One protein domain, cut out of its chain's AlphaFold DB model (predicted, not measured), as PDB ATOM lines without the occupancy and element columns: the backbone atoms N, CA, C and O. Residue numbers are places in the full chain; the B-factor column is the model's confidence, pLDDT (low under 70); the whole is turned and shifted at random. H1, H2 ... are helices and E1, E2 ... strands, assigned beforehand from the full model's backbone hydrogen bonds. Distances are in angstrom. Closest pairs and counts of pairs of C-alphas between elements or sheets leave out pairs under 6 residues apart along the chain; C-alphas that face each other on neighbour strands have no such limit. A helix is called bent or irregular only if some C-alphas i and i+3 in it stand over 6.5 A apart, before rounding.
ATOM      1  N   CYS A  11     130.359 122.712 238.157       79.00
ATOM      2  CA  CYS A  11     129.476 121.560 238.286       79.00
ATOM      3  C   CYS A  11     129.887 120.716 239.501       79.00
ATOM      4  O   CYS A  11     130.971 120.888 240.058       79.00
ATOM      5  N   ARG A  12     129.022 119.766 239.895       82.69
ATOM      6  CA  ARG A  12     129.256 118.861 241.043       82.69
ATOM      7  C   ARG A  12     129.594 119.634 242.326       82.69
ATOM      8  O   ARG A  12     130.563 119.319 243.011       82.69
ATOM      9  N   VAL A  13     128.815 120.683 242.595       80.69
ATOM     10  CA  VAL A  13     129.038 121.565 243.740       80.69
ATOM     11  C   VAL A  13     128.610 120.866 245.031       80.69
ATOM     12  O   VAL A  13     127.473 120.406 245.124       80.69
ATOM     13  N   GLU A  14     129.500 120.799 246.018       81.38
ATOM     14  CA  GLU A  14     129.226 120.224 247.341       81.38
ATOM     15  C   GLU A  14     129.857 121.052 248.471       81.38
ATOM     16  O   GLU A  14     130.899 121.680 248.283       81.38
ATOM     17  N   GLU A  15     129.226 121.050 249.648       77.56
ATOM     18  CA  GLU A  15     129.792 121.615 250.884       77.56
ATOM     19  C   GLU A  15     130.753 120.605 251.530       77.56
ATOM     20  O   GLU A  15     130.490 119.400 251.500       77.56
ATOM     21  N   ILE A  16     131.870 121.065 252.110       75.69
ATOM     22  CA  ILE A  16     132.919 120.176 252.636       75.69
ATOM     23  C   ILE A  16     133.402 120.614 254.018       75.69
ATOM     24  O   ILE A  16     133.530 121.787 254.340       75.69
ATOM     25  N   GLU A  17     133.754 119.653 254.864       62.41
ATOM     26  CA  GLU A  17     134.430 119.956 256.121       62.41
ATOM     27  C   GLU A  17     135.783 120.648 255.840       62.41
ATOM     28  O   GLU A  17     136.646 120.086 255.165       62.41
ATOM     29  N   ASN A  18     135.964 121.870 256.357       64.12
ATOM     30  CA  ASN A  18     137.077 122.803 256.086       64.12
ATOM     31  C   ASN A  18     137.001 123.619 254.778       64.12
ATOM     32  O   ASN A  18     137.900 124.426 254.550       64.12
ATOM     33  N   CYS A  19     135.956 123.455 253.951       64.38
ATOM     34  CA  CYS A  19     135.670 124.348 252.822       64.38
ATOM     35  C   CYS A  19     134.177 124.632 252.647       64.38
ATOM     36  O   CYS A  19     133.352 123.730 252.610       64.38
ATOM     37  N   ALA A  20     133.822 125.890 252.420       72.12
ATOM     38  CA  ALA A  20     132.438 126.275 252.176       72.12
ATOM     39  C   ALA A  20     131.821 125.578 250.961       72.12
ATOM     40  O   ALA A  20     130.716 125.052 251.052       72.12
ATOM     41  N   LEU A  21     132.531 125.574 249.832       78.06
ATOM     42  CA  LEU A  21     132.084 124.935 248.600       78.06
ATOM     43  C   LEU A  21     133.267 124.307 247.872       78.06
ATOM     44  O   LEU A  21     134.369 124.852 247.842       78.06
ATOM     45  N   LYS A  22     133.008 123.188 247.207       85.62
ATOM     46  CA  LYS A  22     133.879 122.589 246.198       85.62
ATOM     47  C   LYS A  22     133.091 122.431 244.913       85.62
ATOM     48  O   LYS A  22     131.979 121.926 244.967       85.62
ATOM     49  N   GLY A  23     133.680 122.781 243.773       86.50
ATOM     50  CA  GLY A  23     133.102 122.495 242.460       86.50
ATOM     51  C   GLY A  23     134.166 122.188 241.410       86.50
ATOM     52  O   GLY A  23     135.276 122.722 241.453       86.50
ATOM     53  N   ASP A  24     133.821 121.319 240.465       90.06
ATOM     54  CA  ASP A  24     134.659 120.987 239.314       90.06
ATOM     55  C   ASP A  24     134.280 121.896 238.131       90.06
ATOM     56  O   ASP A  24     133.101 122.168 237.907       90.06
ATOM     57  N   LEU A  25     135.261 122.360 237.353       88.38
ATOM     58  CA  LEU A  25     134.993 123.141 236.147       88.38
ATOM     59  C   LEU A  25     134.588 122.247 234.976       88.38
ATOM     60  O   LEU A  25     135.250 121.258 234.664       88.38
ATOM     61  N   VAL A  26     133.528 122.661 234.291       89.44
ATOM     62  CA  VAL A  26     132.988 122.047 233.082       89.44
ATOM     63  C   VAL A  26     132.672 123.153 232.081       89.44
ATOM     64  O   VAL A  26     132.018 124.154 232.382       89.44
ATOM     65  N   CYS A  27     133.184 122.998 230.869       88.56
ATOM     66  CA  CYS A  27     132.963 123.949 229.794       88.56
ATOM     67  C   CYS A  27     131.498 123.896 229.335       88.56
ATOM     68  O   CYS A  27     130.841 122.867 229.477       88.56
ATOM     69  N   SER A  28     130.993 124.973 228.730       85.69
ATOM     70  CA  SER A  28     129.631 125.026 228.177       85.69
ATOM     71  C   SER A  28     129.356 123.894 227.168       85.69
ATOM     72  O   SER A  28     128.246 123.373 227.095       85.69
ATOM     73  N   CYS A  29     130.392 123.447 226.446       87.44
ATOM     74  CA  CYS A  29     130.340 122.302 225.533       87.44
ATOM     75  C   CYS A  29     130.327 120.923 226.229       87.44
ATOM     76  O   CYS A  29     130.341 119.899 225.550       87.44
ATOM     77  N   GLY A  30     130.344 120.875 227.564       88.50
ATOM     78  CA  GLY A  30     130.357 119.653 228.375       88.50
ATOM     79  C   GLY A  30     131.743 119.047 228.625       88.50
ATOM     80  O   GLY A  30     131.852 118.058 229.343       88.50
ATOM     81  N   ASN A  31     132.814 119.614 228.057       93.50
ATOM     82  CA  ASN A  31     134.176 119.119 228.269       93.50
ATOM     83  C   ASN A  31     134.725 119.510 229.655       93.50
ATOM     84  O   ASN A  31     134.589 120.654 230.083       93.50
ATOM     85  N   GLU A  32     135.406 118.577 230.321       93.81
ATOM     86  CA  GLU A  32     135.958 118.758 231.677       93.81
ATOM     87  C   GLU A  32     137.479 119.000 231.690       93.81
ATOM     88  O   GLU A  32     138.084 119.090 232.762       93.81
ATOM     89  N   PHE A  33     138.114 119.049 230.515       94.44
ATOM     90  CA  PHE A  33     139.566 119.142 230.374       94.44
ATOM     91  C   PHE A  33     140.014 120.493 229.818       94.44
ATOM     92  O   PHE A  33     139.529 120.966 228.788       94.44
ATOM     93  N   PHE A  34     140.996 121.089 230.486       92.62
ATOM     94  CA  PHE A  34     141.475 122.431 230.189       92.62
ATOM     95  C   PHE A  34     142.998 122.470 230.092       92.62
ATOM     96  O   PHE A  34     143.706 121.825 230.869       92.62
ATOM     97  N   SER A  35     143.509 123.272 229.164       92.44
ATOM     98  CA  SER A  35     144.860 123.814 229.261       92.44
ATOM     99  C   SER A  35     144.836 124.943 230.285       92.44
ATOM    100  O   SER A  35     144.017 125.853 230.183       92.44
ATOM    101  N   VAL A  36     145.706 124.870 231.289       89.06
ATOM    102  CA  VAL A  36     145.721 125.831 232.396       89.06
ATOM    103  C   VAL A  36     146.838 126.834 232.166       89.06
ATOM    104  O   VAL A  36     147.977 126.454 231.907       89.06
ATOM    105  N   PHE A  37     146.518 128.112 232.277       85.94
ATOM    106  CA  PHE A  37     147.452 129.220 232.170       85.94
ATOM    107  C   PHE A  37     147.325 130.113 233.394       85.94
ATOM    108  O   PHE A  37     146.280 130.139 234.037       85.94
ATOM    109  N   TYR A  38     148.368 130.861 233.727       80.81
ATOM    110  CA  TYR A  38     148.314 131.780 234.859       80.81
ATOM    111  C   TYR A  38     149.247 132.975 234.664       80.81
ATOM    112  O   TYR A  38     150.176 132.936 233.849       80.81
ATOM    113  N   ASN A  39     149.014 134.044 235.429       73.44
ATOM    114  CA  ASN A  39     149.929 135.178 235.507       73.44
ATOM    115  C   ASN A  39     150.900 135.008 236.694       73.44
ATOM    116  O   ASN A  39     150.517 134.936 237.856       73.44
ATOM    117  N   GLY A  40     152.199 134.930 236.427       67.62
ATOM    118  CA  GLY A  40     153.171 134.725 237.499       67.62
ATOM    119  C   GLY A  40     154.453 134.090 237.008       67.62
ATOM    120  O   GLY A  40     154.760 134.119 235.820       67.62
ATOM    121  N   LYS A  41     155.209 133.513 237.940       65.75
ATOM    122  CA  LYS A  41     156.383 132.689 237.644       65.75
ATOM    123  C   LYS A  41     156.196 131.319 238.285       65.75
ATOM    124  O   LYS A  41     155.749 131.259 239.428       65.75
ATOM    125  N   LEU A  42     156.592 130.258 237.574       65.00
ATOM    126  CA  LEU A  42     156.798 128.951 238.197       65.00
ATOM    127  C   LEU A  42     157.973 129.067 239.158       65.00
ATOM    128  O   LEU A  42     159.092 129.371 238.730       65.00
ATOM    129  N   THR A  43     157.744 128.782 240.431       60.06
ATOM    130  CA  THR A  43     158.839 128.523 241.362       60.06
ATOM    131  C   THR A  43     159.121 127.028 241.417       60.06
ATOM    132  O   THR A  43     158.216 126.205 241.387       60.06
ATOM    133  N   LYS A  44     160.407 126.657 241.431       50.91
ATOM    134  CA  LYS A  44     160.857 125.270 241.594       50.91
ATOM    135  C   LYS A  44     161.555 125.150 242.944       50.91
ATOM    136  O   LYS A  44     162.580 125.792 243.153       50.91
ATOM    137  N   GLY A  45     161.014 124.333 243.841       43.75
ATOM    138  CA  GLY A  45     161.585 124.055 245.158       43.75
ATOM    139  C   GLY A  45     160.664 123.142 245.964       43.75
ATOM    140  O   GLY A  45     159.462 123.153 245.748       43.75
ATOM    141  N   ILE A  46     161.217 122.351 246.887       41.97
ATOM    142  CA  ILE A  46     160.458 121.358 247.681       41.97
ATOM    143  C   ILE A  46     159.396 122.025 248.580       41.97
ATOM    144  O   ILE A  46     158.421 121.388 248.958       41.97
ATOM    145  N   LEU A  47     159.589 123.307 248.901       43.47
ATOM    146  CA  LEU A  47     158.721 124.121 249.760       43.47
ATOM    147  C   LEU A  47     158.123 125.330 249.021       43.47
ATOM    148  O   LEU A  47     157.629 126.250 249.661       43.47
ATOM    149  N   ALA A  48     158.257 125.394 247.694       44.66
ATOM    150  CA  ALA A  48     157.764 126.527 246.924       44.66
ATOM    151  C   ALA A  48     156.368 126.217 246.381       44.66
ATOM    152  O   ALA A  48     156.190 125.182 245.741       44.66
ATOM    153  N   SER A  49     155.414 127.130 246.574       53.09
ATOM    154  CA  SER A  49     154.141 127.109 245.850       53.09
ATOM    155  C   SER A  49     154.423 127.038 244.346       53.09
ATOM    156  O   SER A  49     155.335 127.707 243.864       53.09
ATOM    157  N   ASP A  50     153.667 126.253 243.578       57.56
ATOM    158  CA  ASP A  50     153.921 126.126 242.132       57.56
ATOM    159  C   ASP A  50     153.763 127.477 241.402       57.56
ATOM    160  O   ASP A  50     154.448 127.728 240.406       57.56
ATOM    161  N   LEU A  51     152.895 128.362 241.912       61.66
ATOM    162  CA  LEU A  51     152.560 129.656 241.318       61.66
ATOM    163  C   LEU A  51     152.803 130.822 242.290       61.66
ATOM    164  O   LEU A  51     152.262 130.846 243.395       61.66
ATOM    165  N   VAL A  52     153.552 131.839 241.848       57.44
ATOM    166  CA  VAL A  52     153.737 133.104 242.587       57.44
ATOM    167  C   VAL A  52     152.855 134.209 242.004       57.44
ATOM    168  O   VAL A  52     152.908 134.467 240.799       57.44
ATOM    169  N   ARG A  53     152.103 134.910 242.869       58.88
ATOM    170  CA  ARG A  53     151.235 136.049 242.505       58.88
ATOM    171  C   ARG A  53     152.030 137.148 241.781       58.88
ATOM    172  O   ARG A  53     153.050 137.617 242.287       58.88
ATOM    173  N   ASN A  54     151.538 137.638 240.642       53.75
ATOM    174  CA  ASN A  54     152.099 138.825 239.987       53.75
ATOM    175  C   ASN A  54     151.432 140.095 240.544       53.75
ATOM    176  O   ASN A  54     150.213 140.226 240.488       53.75
ATOM    177  N   LYS A  55     152.210 141.040 241.090       55.62
ATOM    178  CA  LYS A  55     151.694 142.279 241.723       55.62
ATOM    179  C   LYS A  55     150.609 142.041 242.798       55.62
ATOM    180  O   LYS A  55     149.739 142.882 242.992       55.62
ATOM    181  N   GLY A  56     150.657 140.901 243.490       55.12
ATOM    182  CA  GLY A  56     149.677 140.543 244.522       55.12
ATOM    183  C   GLY A  56     148.336 140.023 243.989       55.12
ATOM    184  O   GLY A  56     147.444 139.770 244.790       55.12
ATOM    185  N   THR A  57     148.192 139.816 242.676       58.69
ATOM    186  CA  THR A  57     146.979 139.247 242.076       58.69
ATOM    187  C   THR A  57     147.320 138.021 241.243       58.69
ATOM    188  O   THR A  57     148.098 138.104 240.288       58.69
ATOM    189  N   LEU A  58     146.723 136.885 241.600       65.81
ATOM    190  CA  LEU A  58     146.761 135.679 240.787       65.81
ATOM    191  C   LEU A  58     145.503 135.585 239.918       65.81
ATOM    192  O   LEU A  58     144.378 135.813 240.359       65.81
ATOM    193  N   PHE A  59     145.740 135.234 238.669       73.88
ATOM    194  CA  PHE A  59     144.795 135.008 237.602       73.88
ATOM    195  C   PHE A  59     145.146 133.666 236.976       73.88
ATOM    196  O   PHE A  59     146.291 133.447 236.573       73.88
ATOM    197  N   VAL A  60     144.153 132.788 236.901       78.81
ATOM    198  CA  VAL A  60     144.245 131.490 236.238       78.81
ATOM    199  C   VAL A  60     143.216 131.457 235.115       78.81
ATOM    200  O   VAL A  60     142.053 131.806 235.306       78.81
ATOM    201  N   GLU A  61     143.644 131.032 233.935       84.31
ATOM    202  CA  GLU A  61     142.801 130.824 232.765       84.31
ATOM    203  C   GLU A  61     142.755 129.331 232.440       84.31
ATOM    204  O   GLU A  61     143.785 128.701 232.200       84.31
ATOM    205  N   GLY A  62     141.554 128.759 232.449       87.38
ATOM    206  CA  GLY A  62     141.287 127.427 231.923       87.38
ATOM    207  C   GLY A  62     140.764 127.541 230.498       87.38
ATOM    208  O   GLY A  62     139.651 128.016 230.289       87.38
ATOM    209  N   ARG A  63     141.545 127.087 229.522       91.06
ATOM    210  CA  ARG A  63     141.153 127.043 228.111       91.06
ATOM    211  C   ARG A  63     140.659 125.657 227.747       91.06
ATOM    212  O   ARG A  63     141.395 124.681 227.897       91.06
ATOM    213  N   CYS A  64     139.417 125.562 227.296       91.31
ATOM    214  CA  CYS A  64     138.803 124.290 226.948       91.31
ATOM    215  C   CYS A  64     139.564 123.617 225.804       91.31
ATOM    216  O   CYS A  64     139.727 124.196 224.735       91.31
ATOM    217  N   THR A  65     139.964 122.358 225.982       93.81
ATOM    218  CA  THR A  65     140.723 121.626 224.952       93.81
ATOM    219  C   THR A  65     139.886 121.182 223.748       93.81
ATOM    220  O   THR A  65     140.418 120.524 222.859       93.81
ATOM    221  N   VAL A  66     138.584 121.489 223.730       93.62
ATOM    222  CA  VAL A  66     137.649 121.108 222.656       93.62
ATOM    223  C   VAL A  66     137.148 122.326 221.881       93.62
ATOM    224  O   VAL A  66     137.287 122.358 220.664       93.62
ATOM    225  N   CYS A  67     136.564 123.317 222.561       90.31
ATOM    226  CA  CYS A  67     135.967 124.492 221.910       90.31
ATOM    227  C   CYS A  67     136.779 125.787 222.072       90.31
ATOM    228  O   CYS A  67     136.333 126.832 221.610       90.31
ATOM    229  N   ASP A  68     137.942 125.730 222.730       87.62
ATOM    230  CA  ASP A  68     138.839 126.871 222.971       87.62
ATOM    231  C   ASP A  68     138.229 128.025 223.797       87.62
ATOM    232  O   ASP A  68     138.831 129.089 223.946       87.62
ATOM    233  N   GLU A  69     137.046 127.820 224.390       84.94
ATOM    234  CA  GLU A  69     136.469 128.770 225.340       84.94
ATOM    235  C   GLU A  69     137.378 128.944 226.562       84.94
ATOM    236  O   GLU A  69     137.881 127.973 227.137       84.94
ATOM    237  N   ASN A  70     137.553 130.200 226.975       82.88
ATOM    238  CA  ASN A  70     138.416 130.576 228.087       82.88
ATOM    239  C   ASN A  70     137.577 130.895 229.324       82.88
ATOM    240  O   ASN A  70     136.757 131.813 229.309       82.88
ATOM    241  N   ILE A  71     137.844 130.183 230.414       81.50
ATOM    242  CA  ILE A  71     137.248 130.413 231.729       81.50
ATOM    243  C   ILE A  71     138.294 131.094 232.604       81.50
ATOM    244  O   ILE A  71     139.414 130.608 232.754       81.50
ATOM    245  N   LYS A  72     137.925 132.232 233.189       77.81
ATOM    246  CA  LYS A  72     138.823 133.079 233.977       77.81
ATOM    247  C   LYS A  72     138.521 132.941 235.464       77.81
ATOM    248  O   LYS A  72     137.382 133.144 235.874       77.81
ATOM    249  N   ILE A  73     139.546 132.648 236.256       74.00
ATOM    250  CA  ILE A  73     139.475 132.471 237.709       74.00
ATOM    251  C   ILE A  73     140.420 133.486 238.359       74.00
ATOM    252  O   ILE A  73     141.572 133.629 237.947       74.00
ATOM    253  N   PHE A  74     139.934 134.196 239.374       68.94
ATOM    254  CA  PHE A  74     140.673 135.251 240.071       68.94
ATOM    255  C   PHE A  74     140.810 134.906 241.553       68.94
ATOM    256  O   PHE A  74     139.869 134.391 242.150       68.94
ATOM    257  N   ASP A  75     141.964 135.217 242.137       59.94
ATOM    258  CA  ASP A  75     142.220 135.089 243.575       59.94
ATOM    259  C   ASP A  75     141.547 136.234 244.366       59.94
ATOM    260  O   ASP A  75     141.622 137.403 243.970       59.94
ATOM    261  N   SER A  76     140.877 135.894 245.475       51.53
ATOM    262  CA  SER A  76     140.133 136.814 246.350       51.53
ATOM    263  C   SER A  76     140.989 137.523 247.412       51.53
ATOM    264  O   SER A  76     140.545 138.510 247.998       51.53
ATOM    265  N   SER A  77     142.225 137.087 247.643       45.81
ATOM    266  CA  SER A  77     143.091 137.490 248.772       45.81
ATOM    267  C   SER A  77     143.540 138.964 248.817       45.81
ATOM    268  O   SER A  77     144.231 139.384 249.742       45.81
ATOM    269  N   THR A  78     143.152 139.800 247.848       45.47
ATOM    270  CA  THR A  78     143.367 141.267 247.877       45.47
ATOM    271  C   THR A  78     142.065 142.083 247.820       45.47
ATOM    272  O   THR A  78     142.064 143.244 247.395       45.47
ATOM    273  N   MET A  79     140.924 141.516 248.227       45.78
ATOM    274  CA  MET A  79     139.611 142.073 247.877       45.78
ATOM    275  C   MET A  79     138.926 142.893 248.977       45.78
ATOM    276  O   MET A  79     137.905 142.518 249.544       45.78
ATOM    277  N   GLY A  80     139.371 144.141 249.123       36.41
ATOM    278  CA  GLY A  80     138.428 145.230 249.361       36.41
ATOM    279  C   GLY A  80     137.580 145.458 248.099       36.41
ATOM    280  O   GLY A  80     138.067 146.006 247.116       36.41
ATOM    281  N   ASN A  81     136.302 145.075 248.146       41.28
ATOM    282  CA  ASN A  81     135.232 145.421 247.192       41.28
ATOM    283  C   ASN A  81     135.322 144.795 245.759       41.28
ATOM    284  O   ASN A  81     135.846 145.419 244.829       41.28
ATOM    285  N   PRO A  82     134.710 143.609 245.533       45.59
ATOM    286  CA  PRO A  82     134.781 142.829 244.282       45.59
ATOM    287  C   PRO A  82     134.269 143.560 243.023       45.59
ATOM    288  O   PRO A  82     134.819 143.431 241.929       45.59
ATOM    289  N   LYS A  83     133.222 144.385 243.168       43.19
ATOM    290  CA  LYS A  83     132.481 144.974 242.033       43.19
ATOM    291  C   LYS A  83     133.245 146.061 241.274       43.19
ATOM    292  O   LYS A  83     132.960 146.304 240.105       43.19
ATOM    293  N   LYS A  84     134.194 146.741 241.930       41.56
ATOM    294  CA  LYS A  84     134.925 147.875 241.334       41.56
ATOM    295  C   LYS A  84     136.175 147.452 240.564       41.56
ATOM    296  O   LYS A  84     136.605 148.197 239.691       41.56
ATOM    297  N   ARG A  85     136.740 146.274 240.855       47.69
ATOM    298  CA  ARG A  85     138.012 145.829 240.266       47.69
ATOM    299  C   ARG A  85     137.893 144.740 239.209       47.69
ATOM    300  O   ARG A  85     138.758 144.712 238.350       47.69
ATOM    301  N   ALA A  86     136.831 143.931 239.156       45.25
ATOM    302  CA  ALA A  86     136.652 142.973 238.050       45.25
ATOM    303  C   ALA A  86     136.696 143.655 236.661       45.25
ATOM    304  O   ALA A  86     137.293 143.129 235.724       45.25
ATOM    305  N   LYS A  87     136.155 144.881 236.558       44.97
ATOM    306  CA  LYS A  87     136.221 145.706 235.338       44.97
ATOM    307  C   LYS A  87     137.613 146.305 235.072       44.97
ATOM    308  O   LYS A  87     137.971 146.442 233.910       44.97
ATOM    309  N   SER A  88     138.412 146.622 236.100       43.91
ATOM    310  CA  SER A  88     139.775 147.169 235.926       43.91
ATOM    311  C   SER A  88     140.850 146.084 235.741       43.91
ATOM    312  O   SER A  88     141.806 146.273 235.000       43.91
ATOM    313  N   LEU A  89     140.684 144.914 236.366       49.28
ATOM    314  CA  LEU A  89     141.556 143.745 236.200       49.28
ATOM    315  C   LEU A  89     141.404 143.123 234.814       49.28
ATOM    316  O   LEU A  89     142.402 142.714 234.231       49.28
ATOM    317  N   GLN A  90     140.189 143.106 234.249       51.44
ATOM    318  CA  GLN A  90     140.009 142.732 232.846       51.44
ATOM    319  C   GLN A  90     140.864 143.607 231.924       51.44
ATOM    320  O   GLN A  90     141.537 143.053 231.064       51.44
ATOM    321  N   SER A  91     140.919 144.929 232.130       49.28
ATOM    322  CA  SER A  91     141.783 145.810 231.331       49.28
ATOM    323  C   SER A  91     143.283 145.630 231.608       49.28
ATOM    324  O   SER A  91     144.069 145.686 230.666       49.28
ATOM    325  N   ASP A  92     143.690 145.344 232.850       48.97
ATOM    326  CA  ASP A  92     145.109 145.197 233.234       48.97
ATOM    327  C   ASP A  92     145.720 143.819 232.897       48.97
ATOM    328  O   ASP A  92     146.944 143.655 232.886       48.97
ATOM    329  N   ILE A  93     144.888 142.804 232.636       52.97
ATOM    330  CA  ILE A  93     145.325 141.438 232.290       52.97
ATOM    331  C   ILE A  93     145.409 141.231 230.776       52.97
ATOM    332  O   ILE A  93     146.201 140.404 230.331       52.97
ATOM    333  N   ILE A  94     144.691 142.030 229.975       51.19
ATOM    334  CA  ILE A  94     144.713 141.976 228.498       51.19
ATOM    335  C   ILE A  94     146.134 142.166 227.905       51.19
ATOM    336  O   ILE A  94     146.350 141.852 226.739       51.19
ATOM    337  N   GLY A  95     147.130 142.585 228.700       50.72
ATOM    338  CA  GLY A  95     148.540 142.682 228.298       50.72
ATOM    339  C   GLY A  95     149.541 141.791 229.053       50.72
ATOM    340  O   GLY A  95     150.741 142.037 228.940       50.72
ATOM    341  N   GLN A  96     149.114 140.814 229.864       59.97
ATOM    342  CA  GLN A  96     150.050 139.968 230.626       59.97
ATOM    343  C   GLN A  96     150.425 138.687 229.866       59.97
ATOM    344  O   GLN A  96     149.563 137.973 229.365       59.97
ATOM    345  N   ASN A  97     151.725 138.369 229.837       66.25
ATOM    346  CA  ASN A  97     152.220 137.085 229.341       66.25
ATOM    347  C   ASN A  97     151.758 135.970 230.286       66.25
ATOM    348  O   ASN A  97     152.299 135.825 231.385       66.25
ATOM    349  N   LEU A  98     150.756 135.203 229.862       77.06
ATOM    350  CA  LEU A  98     150.327 134.011 230.579       77.06
ATOM    351  C   LEU A  98     151.311 132.872 230.335       77.06
ATOM    352  O   LEU A  98     151.754 132.640 229.209       77.06
ATOM    353  N   ILE A  99     151.636 132.149 231.399       80.19
ATOM    354  CA  ILE A  99     152.478 130.960 231.328       80.19
ATOM    355  C   ILE A  99     151.574 129.740 231.416       80.19
ATOM    356  O   ILE A  99     150.705 129.667 232.284       80.19
ATOM    357  N   GLN A 100     151.785 128.774 230.524       85.69
ATOM    358  CA  GLN A 100     151.070 127.507 230.576       85.69
ATOM    359  C   GLN A 100     151.571 126.665 231.758       85.69
ATOM    360  O   GLN A 100     152.772 126.432 231.917       85.69
ATOM    361  N   TYR A 101     150.643 126.200 232.588       84.12
ATOM    362  CA  TYR A 101     150.901 125.207 233.617       84.12
ATOM    363  C   TYR A 101     150.883 123.813 232.987       84.12
ATOM    364  O   TYR A 101     149.841 123.329 232.549       84.12
ATOM    365  N   GLY A 102     152.049 123.165 232.945       82.44
ATOM    366  CA  GLY A 102     152.205 121.837 232.352       82.44
ATOM    367  C   GLY A 102     151.922 121.789 230.842       82.44
ATOM    368  O   GLY A 102     151.627 122.792 230.202       82.44
ATOM    369  N   LEU A 103     152.043 120.595 230.256       84.94
ATOM    370  CA  LEU A 103     151.799 120.362 228.820       84.94
ATOM    371  C   LEU A 103     150.545 119.522 228.548       84.94
ATOM    372  O   LEU A 103     150.166 119.329 227.396       84.94
ATOM    373  N   ARG A 104     149.926 118.975 229.595       88.38
ATOM    374  CA  ARG A 104     148.790 118.056 229.487       88.38
ATOM    375  C   ARG A 104     147.480 118.770 229.820       88.38
ATOM    376  O   ARG A 104     147.516 119.783 230.507       88.38
ATOM    377  N   PRO A 105     146.331 118.247 229.370       92.00
ATOM    378  CA  PRO A 105     145.034 118.707 229.844       92.00
ATOM    379  C   PRO A 105     144.796 118.339 231.311       92.00
ATOM    380  O   PRO A 105     145.199 117.263 231.771       92.00
ATOM    381  N   PHE A 106     144.081 119.210 232.017       93.31
ATOM    382  CA  PHE A 106     143.730 119.038 233.421       93.31
ATOM    383  C   PHE A 106     142.223 119.128 233.633       93.31
ATOM    384  O   PHE A 106     141.560 119.974 233.037       93.31
ATOM    385  N   ASN A 107     141.697 118.319 234.549       93.81
ATOM    386  CA  ASN A 107     140.500 118.711 235.277       93.81
ATOM    387  C   ASN A 107     140.875 119.816 236.262       93.81
ATOM    388  O   ASN A 107     141.932 119.744 236.896       93.81
ATOM    389  N   VAL A 108     140.000 120.803 236.411       89.94
ATOM    390  CA  VAL A 108     140.205 121.937 237.312       89.94
ATOM    391  C   VAL A 108     139.094 121.949 238.345       89.94
ATOM    392  O   VAL A 108     137.932 121.715 238.022       89.94
ATOM    393  N   ARG A 109     139.461 122.218 239.590       90.00
ATOM    394  CA  ARG A 109     138.563 122.280 240.731       90.00
ATOM    395  C   ARG A 109     138.811 123.557 241.504       90.00
ATOM    396  O   ARG A 109     139.957 123.956 241.704       90.00
ATOM    397  N   VAL A 110     137.721 124.151 241.962       83.62
ATOM    398  CA  VAL A 110     137.730 125.341 242.800       83.62
ATOM    399  C   VAL A 110     137.189 124.966 244.174       83.62
ATOM    400  O   VAL A 110     136.140 124.328 244.284       83.62
ATOM    401  N   LEU A 111     137.925 125.343 245.213       80.81
ATOM    402  CA  LEU A 111     137.511 125.261 246.609       80.81
ATOM    403  C   LEU A 111     137.340 126.685 247.123       80.81
ATOM    404  O   LEU A 111     138.209 127.522 246.896       80.81
ATOM    405  N   LEU A 112     136.237 126.954 247.803       77.25
ATOM    406  CA  LEU A 112     135.878 128.270 248.308       77.25
ATOM    407  C   LEU A 112     135.691 128.174 249.823       77.25
ATOM    408  O   LEU A 112     135.070 127.219 250.284       77.25
ATOM    409  N   ASN A 113     136.188 129.154 250.579       72.75
ATOM    410  CA  ASN A 113     135.946 129.309 252.020       72.75
ATOM    411  C   ASN A 113     135.026 130.505 252.273       72.75
ATOM    412  O   ASN A 113     135.244 131.563 251.698       72.75
ATOM    413  N   TYR A 114     134.004 130.367 253.122       65.88
ATOM    414  CA  TYR A 114     133.154 131.497 253.520       65.88
ATOM    415  C   TYR A 114     133.915 132.398 254.487       65.88
ATOM    416  O   TYR A 114     134.668 131.898 255.318       65.88
ATOM    417  N   MET A 115     133.626 133.701 254.466       62.78
ATOM    418  CA  MET A 115     133.952 134.538 255.622       62.78
ATOM    419  C   MET A 115     133.124 134.075 256.840       62.78
ATOM    420  O   MET A 115     131.924 133.808 256.675       62.78
ATOM    421  N   PRO A 116     133.702 134.005 258.056       57.81
ATOM    422  CA  PRO A 116     133.008 133.514 259.253       57.81
ATOM    423  C   PRO A 116     131.681 134.226 259.563       57.81
ATOM    424  O   PRO A 116     130.767 133.627 260.126       57.81
ATOM    425  N   ASP A 117     131.556 135.497 259.179       60.56
ATOM    426  CA  ASP A 117     130.386 136.352 259.387       60.56
ATOM    427  C   ASP A 117     129.404 136.378 258.197       60.56
ATOM    428  O   ASP A 117     128.348 137.008 258.288       60.56
ATOM    429  N   LYS A 118     129.704 135.679 257.091       59.31
ATOM    430  CA  LYS A 118     128.912 135.712 255.847       59.31
ATOM    431  C   LYS A 118     128.480 134.344 255.323       59.31
ATOM    432  O   LYS A 118     128.340 134.133 254.113       59.31
ATOM    433  N   MET A 119     128.216 133.424 256.242       50.81
ATOM    434  CA  MET A 119     127.614 132.128 255.942       50.81
ATOM    435  C   MET A 119     126.310 132.341 255.137       50.81
ATOM    436  O   MET A 119     125.414 133.043 255.608       50.81
ATOM    437  N   LYS A 120     126.196 131.735 253.939       53.00
ATOM    438  CA  LYS A 120     125.100 131.896 252.938       53.00
ATOM    439  C   LYS A 120     125.188 133.103 251.986       53.00
ATOM    440  O   LYS A 120     124.183 133.452 251.365       53.00
ATOM    441  N   SER A 121     126.347 133.740 251.859       55.84
ATOM    442  CA  SER A 121     126.597 134.726 250.798       55.84
ATOM    443  C   SER A 121     127.524 134.164 249.718       55.84
ATOM    444  O   SER A 121     128.257 133.212 249.971       55.84
ATOM    445  N   ASP A 122     127.541 134.799 248.545       52.25
ATOM    446  CA  ASP A 122     128.527 134.529 247.486       52.25
ATOM    447  C   ASP A 122     129.887 135.219 247.760       52.25
ATOM    448  O   ASP A 122     130.724 135.332 246.862       52.25
ATOM    449  N   ASP A 123     130.101 135.731 248.982       54.06
ATOM    450  CA  ASP A 123     131.367 136.324 249.413       54.06
ATOM    451  C   ASP A 123     132.237 135.255 250.095       54.06
ATOM    452  O   ASP A 123     131.934 134.772 251.192       54.06
ATOM    453  N   PHE A 124     133.356 134.931 249.453       62.62
ATOM    454  CA  PHE A 124     134.326 133.949 249.931       62.62
ATOM    455  C   PHE A 124     135.593 134.645 250.447       62.62
ATOM    456  O   PHE A 124     136.065 135.616 249.854       62.62
ATOM    457  N   GLU A 125     136.126 134.154 251.563       63.38
ATOM    458  CA  GLU A 125     137.394 134.587 252.153       63.38
ATOM    459  C   GLU A 125     138.562 134.156 251.260       63.38
ATOM    460  O   GLU A 125     139.362 134.982 250.817       63.38
ATOM    461  N   GLU A 126     138.583 132.876 250.891       67.38
ATOM    462  CA  GLU A 126     139.678 132.262 250.147       67.38
ATOM    463  C   GLU A 126     139.158 131.417 248.986       67.38
ATOM    464  O   GLU A 126     138.071 130.830 249.044       67.38
ATOM    465  N   ILE A 127     139.981 131.332 247.942       72.56
ATOM    466  CA  ILE A 127     139.769 130.477 246.779       72.56
ATOM    467  C   ILE A 127     141.030 129.639 246.569       72.56
ATOM    468  O   ILE A 127     142.106 130.187 246.330       72.56
ATOM    469  N   PHE A 128     140.896 128.314 246.584       76.88
ATOM    470  CA  PHE A 128     141.962 127.402 246.175       76.88
ATOM    471  C   PHE A 128     141.652 126.800 244.813       76.88
ATOM    472  O   PHE A 128     140.519 126.409 244.527       76.88
ATOM    473  N   ILE A 129     142.691 126.678 243.989       79.88
ATOM    474  CA  ILE A 129     142.605 126.043 242.677       79.88
ATOM    475  C   ILE A 129     143.424 124.759 242.712       79.88
ATOM    476  O   ILE A 129     144.630 124.760 242.986       79.88
ATOM    477  N   GLU A 130     142.745 123.659 242.413       87.00
ATOM    478  CA  GLU A 130     143.341 122.342 242.287       87.00
ATOM    479  C   GLU A 130     143.220 121.851 240.851       87.00
ATOM    480  O   GLU A 130     142.221 122.078 240.167       87.00
ATOM    481  N   VAL A 131     144.244 121.140 240.394       89.12
ATOM    482  CA  VAL A 131     144.266 120.528 239.070       89.12
ATOM    483  C   VAL A 131     144.608 119.054 239.167       89.12
ATOM    484  O   VAL A 131     145.358 118.616 240.043       89.12
ATOM    485  N   LYS A 132     144.067 118.268 238.244       92.44
ATOM    486  CA  LYS A 132     144.358 116.842 238.108       92.44
ATOM    487  C   LYS A 132     144.579 116.534 236.638       92.44
ATOM    488  O   LYS A 132     143.709 116.808 235.820       92.44
ATOM    489  N   GLU A 133     145.744 115.985 236.302       90.06
ATOM    490  CA  GLU A 133     146.039 115.575 234.924       90.06
ATOM    491  C   GLU A 133     144.998 114.573 234.414       90.06
ATOM    492  O   GLU A 133     144.476 113.758 235.181       90.06
ATOM    493  N   MET A 134     144.749 114.579 233.105       78.19
ATOM    494  CA  MET A 134     144.027 113.502 232.432       78.19
ATOM    495  C   MET A 134     144.761 112.170 232.694       78.19
ATOM    496  O   MET A 134     145.876 111.972 232.214       78.19
ATOM    497  N   ASN A 135     144.149 111.283 233.492       78.81
ATOM    498  CA  ASN A 135     144.704 110.031 234.056       78.81
ATOM    499  C   ASN A 135     145.601 110.162 235.306       78.81
ATOM    500  O   ASN A 135     146.200 109.184 235.751       78.81
ATOM    501  N   GLY A 136     145.690 111.346 235.907       80.81
ATOM    502  CA  GLY A 136     146.366 111.549 237.183       80.81
ATOM    503  C   GLY A 136     145.554 110.994 238.357       80.81
ATOM    504  O   GLY A 136     144.342 111.182 238.437       80.81
ATOM    505  N   ALA A 137     146.231 110.349 239.309       79.12
ATOM    506  CA  ALA A 137     145.578 109.771 240.487       79.12
ATOM    507  C   ALA A 137     145.275 110.792 241.600       79.12
ATOM    508  O   ALA A 137     144.493 110.501 242.500       79.12
ATOM    509  N   LYS A 138     145.913 111.970 241.585       86.69
ATOM    510  CA  LYS A 138     145.848 112.940 242.688       86.69
ATOM    511  C   LYS A 138     145.579 114.349 242.179       86.69
ATOM    512  O   LYS A 138     146.182 114.776 241.196       86.69
ATOM    513  N   TRP A 139     144.707 115.052 242.895       87.44
ATOM    514  CA  TRP A 139     144.570 116.499 242.791       87.44
ATOM    515  C   TRP A 139     145.817 117.160 243.371       87.44
ATOM    516  O   TRP A 139     146.340 116.723 244.397       87.44
ATOM    517  N   LYS A 140     146.312 118.183 242.681       84.12
ATOM    518  CA  LYS A 140     147.425 119.013 243.122       84.12
ATOM    519  C   LYS A 140     146.929 120.435 243.269       84.12
ATOM    520  O   LYS A 140     146.333 120.982 242.343       84.12
ATOM    521  N   ARG A 141     147.196 121.026 244.426       79.31
ATOM    522  CA  ARG A 141     146.969 122.444 244.657       79.31
ATOM    523  C   ARG A 141     148.078 123.223 243.968       79.31
ATOM    524  O   ARG A 141     149.248 122.987 244.240       79.31
ATOM    525  N   ILE A 142     147.700 124.115 243.061       73.69
ATOM    526  CA  ILE A 142     148.660 124.941 242.310       73.69
ATOM    527  C   ILE A 142     148.758 126.358 242.868       73.69
ATOM    528  O   ILE A 142     149.610 127.134 242.454       73.69
ATOM    529  N   VAL A 143     147.921 126.681 243.852       63.44
ATOM    530  CA  VAL A 143     147.947 127.944 244.588       63.44
ATOM    531  C   VAL A 143     147.999 127.620 246.073       63.44
ATOM    532  O   VAL A 143     147.014 127.147 246.634       63.44
ATOM    533  N   GLU A 144     149.150 127.840 246.696       45.97
ATOM    534  CA  GLU A 144     149.339 127.690 248.139       45.97
ATOM    535  C   GLU A 144     149.836 129.026 248.688       45.97
ATOM    536  O   GLU A 144     150.824 129.575 248.186       45.97
TER     537      GLU A 144
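AT A GLANCE: This is residues 11 to 144 of the 147 residues of an uncharacterized protein of Tenericutes bacterium HGW-Tenericutes-3 (UniProt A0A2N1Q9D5). A strongly twisted, branched sheet folds over at the sharp bend of its longest strand, E8, into two wings: E3, E6 and E7 run on from one side of E8, while the later part of E8 lies between the hairpin E1 and E2 and the long strand E9. The far edges E7 and E9 come within 8.3 A of each other, a small hairpin of E4 and E5 makes a separate sheet, and the one helix, H1, lies at the outside. The printed part has 134 residues, with named elements in the order E1 E2 E3 E4 E5 E6 E7 H1 E8 E9; neighbour strands are antiparallel and the class is mostly strand. It is compact, with a radius of gyration of the C-alphas of 14.9 A and spans of 40 by 36 by 33 A.

HOW THE PARTS SIT: E8, residues 99 to 114, bends by 120 degrees at residue 104 and has staggered pairing. On one side of it lie E3, residues 34 to 38, beside residues 99 to 106, and E2, residues 19 to 25, beside residues 108 to 114; N 101 and O 36 are 2.8 A apart, and N 23 and O 110 3.0 A. On the other side lies E9, residues 124 to 133, in a hairpin with E8; N 109 and O 130 are 2.8 A apart. E1, residues 11 to 16, is an edge strand in a hairpin with E2, with N 14 and O 22 2.9 A apart. E6, residues 59 to 64, is antiparallel to E3 at 159 degrees, with N 37 and O 61 2.8 A apart. E7, residues 70 to 74, forms a hairpin with E6, with N 62 and O 71 2.8 A apart; E7 and E9 are only just apart, at 8.3 A. E4, residues 40 to 42, and E5, residues 51 to 53, form a hairpin, with N 52 and O 41 3.3 A apart; E3 and E4 meet only through their link. H1, residues 82 to 93, only grazes the branched sheet, with its residues 86 to 93. In H1, 5 of 8 O i to N i+4 pairs are within hydrogen-bond range, and it is only just irregular: C-alphas 84 and 87 are 6.51 A apart.

IN THESE COORDINATES: E8 measures 29.4 A from C-alpha 99 at (152.478, 130.960, 231.328) to C-alpha 114 at (133.154, 131.497, 253.520). E9 measures 26.5 A, E2 16.7 A, E6 16.3 A and H1 16.0 A. E1 begins at C-alpha 11, (129.476, 121.560, 238.286).

THE WHOLE: The C-alphas farthest apart, those of Leu 103 and Asp 117, are 40.6 A apart. The printed part has no cut, and no link is long. Residues 140 to 141 pair antiparallel with residues 130 to 131 of E9. The mean pLDDT of the printed part is 70.7; 61 residues are under 70, among them 40 to 58 and 74 to 97.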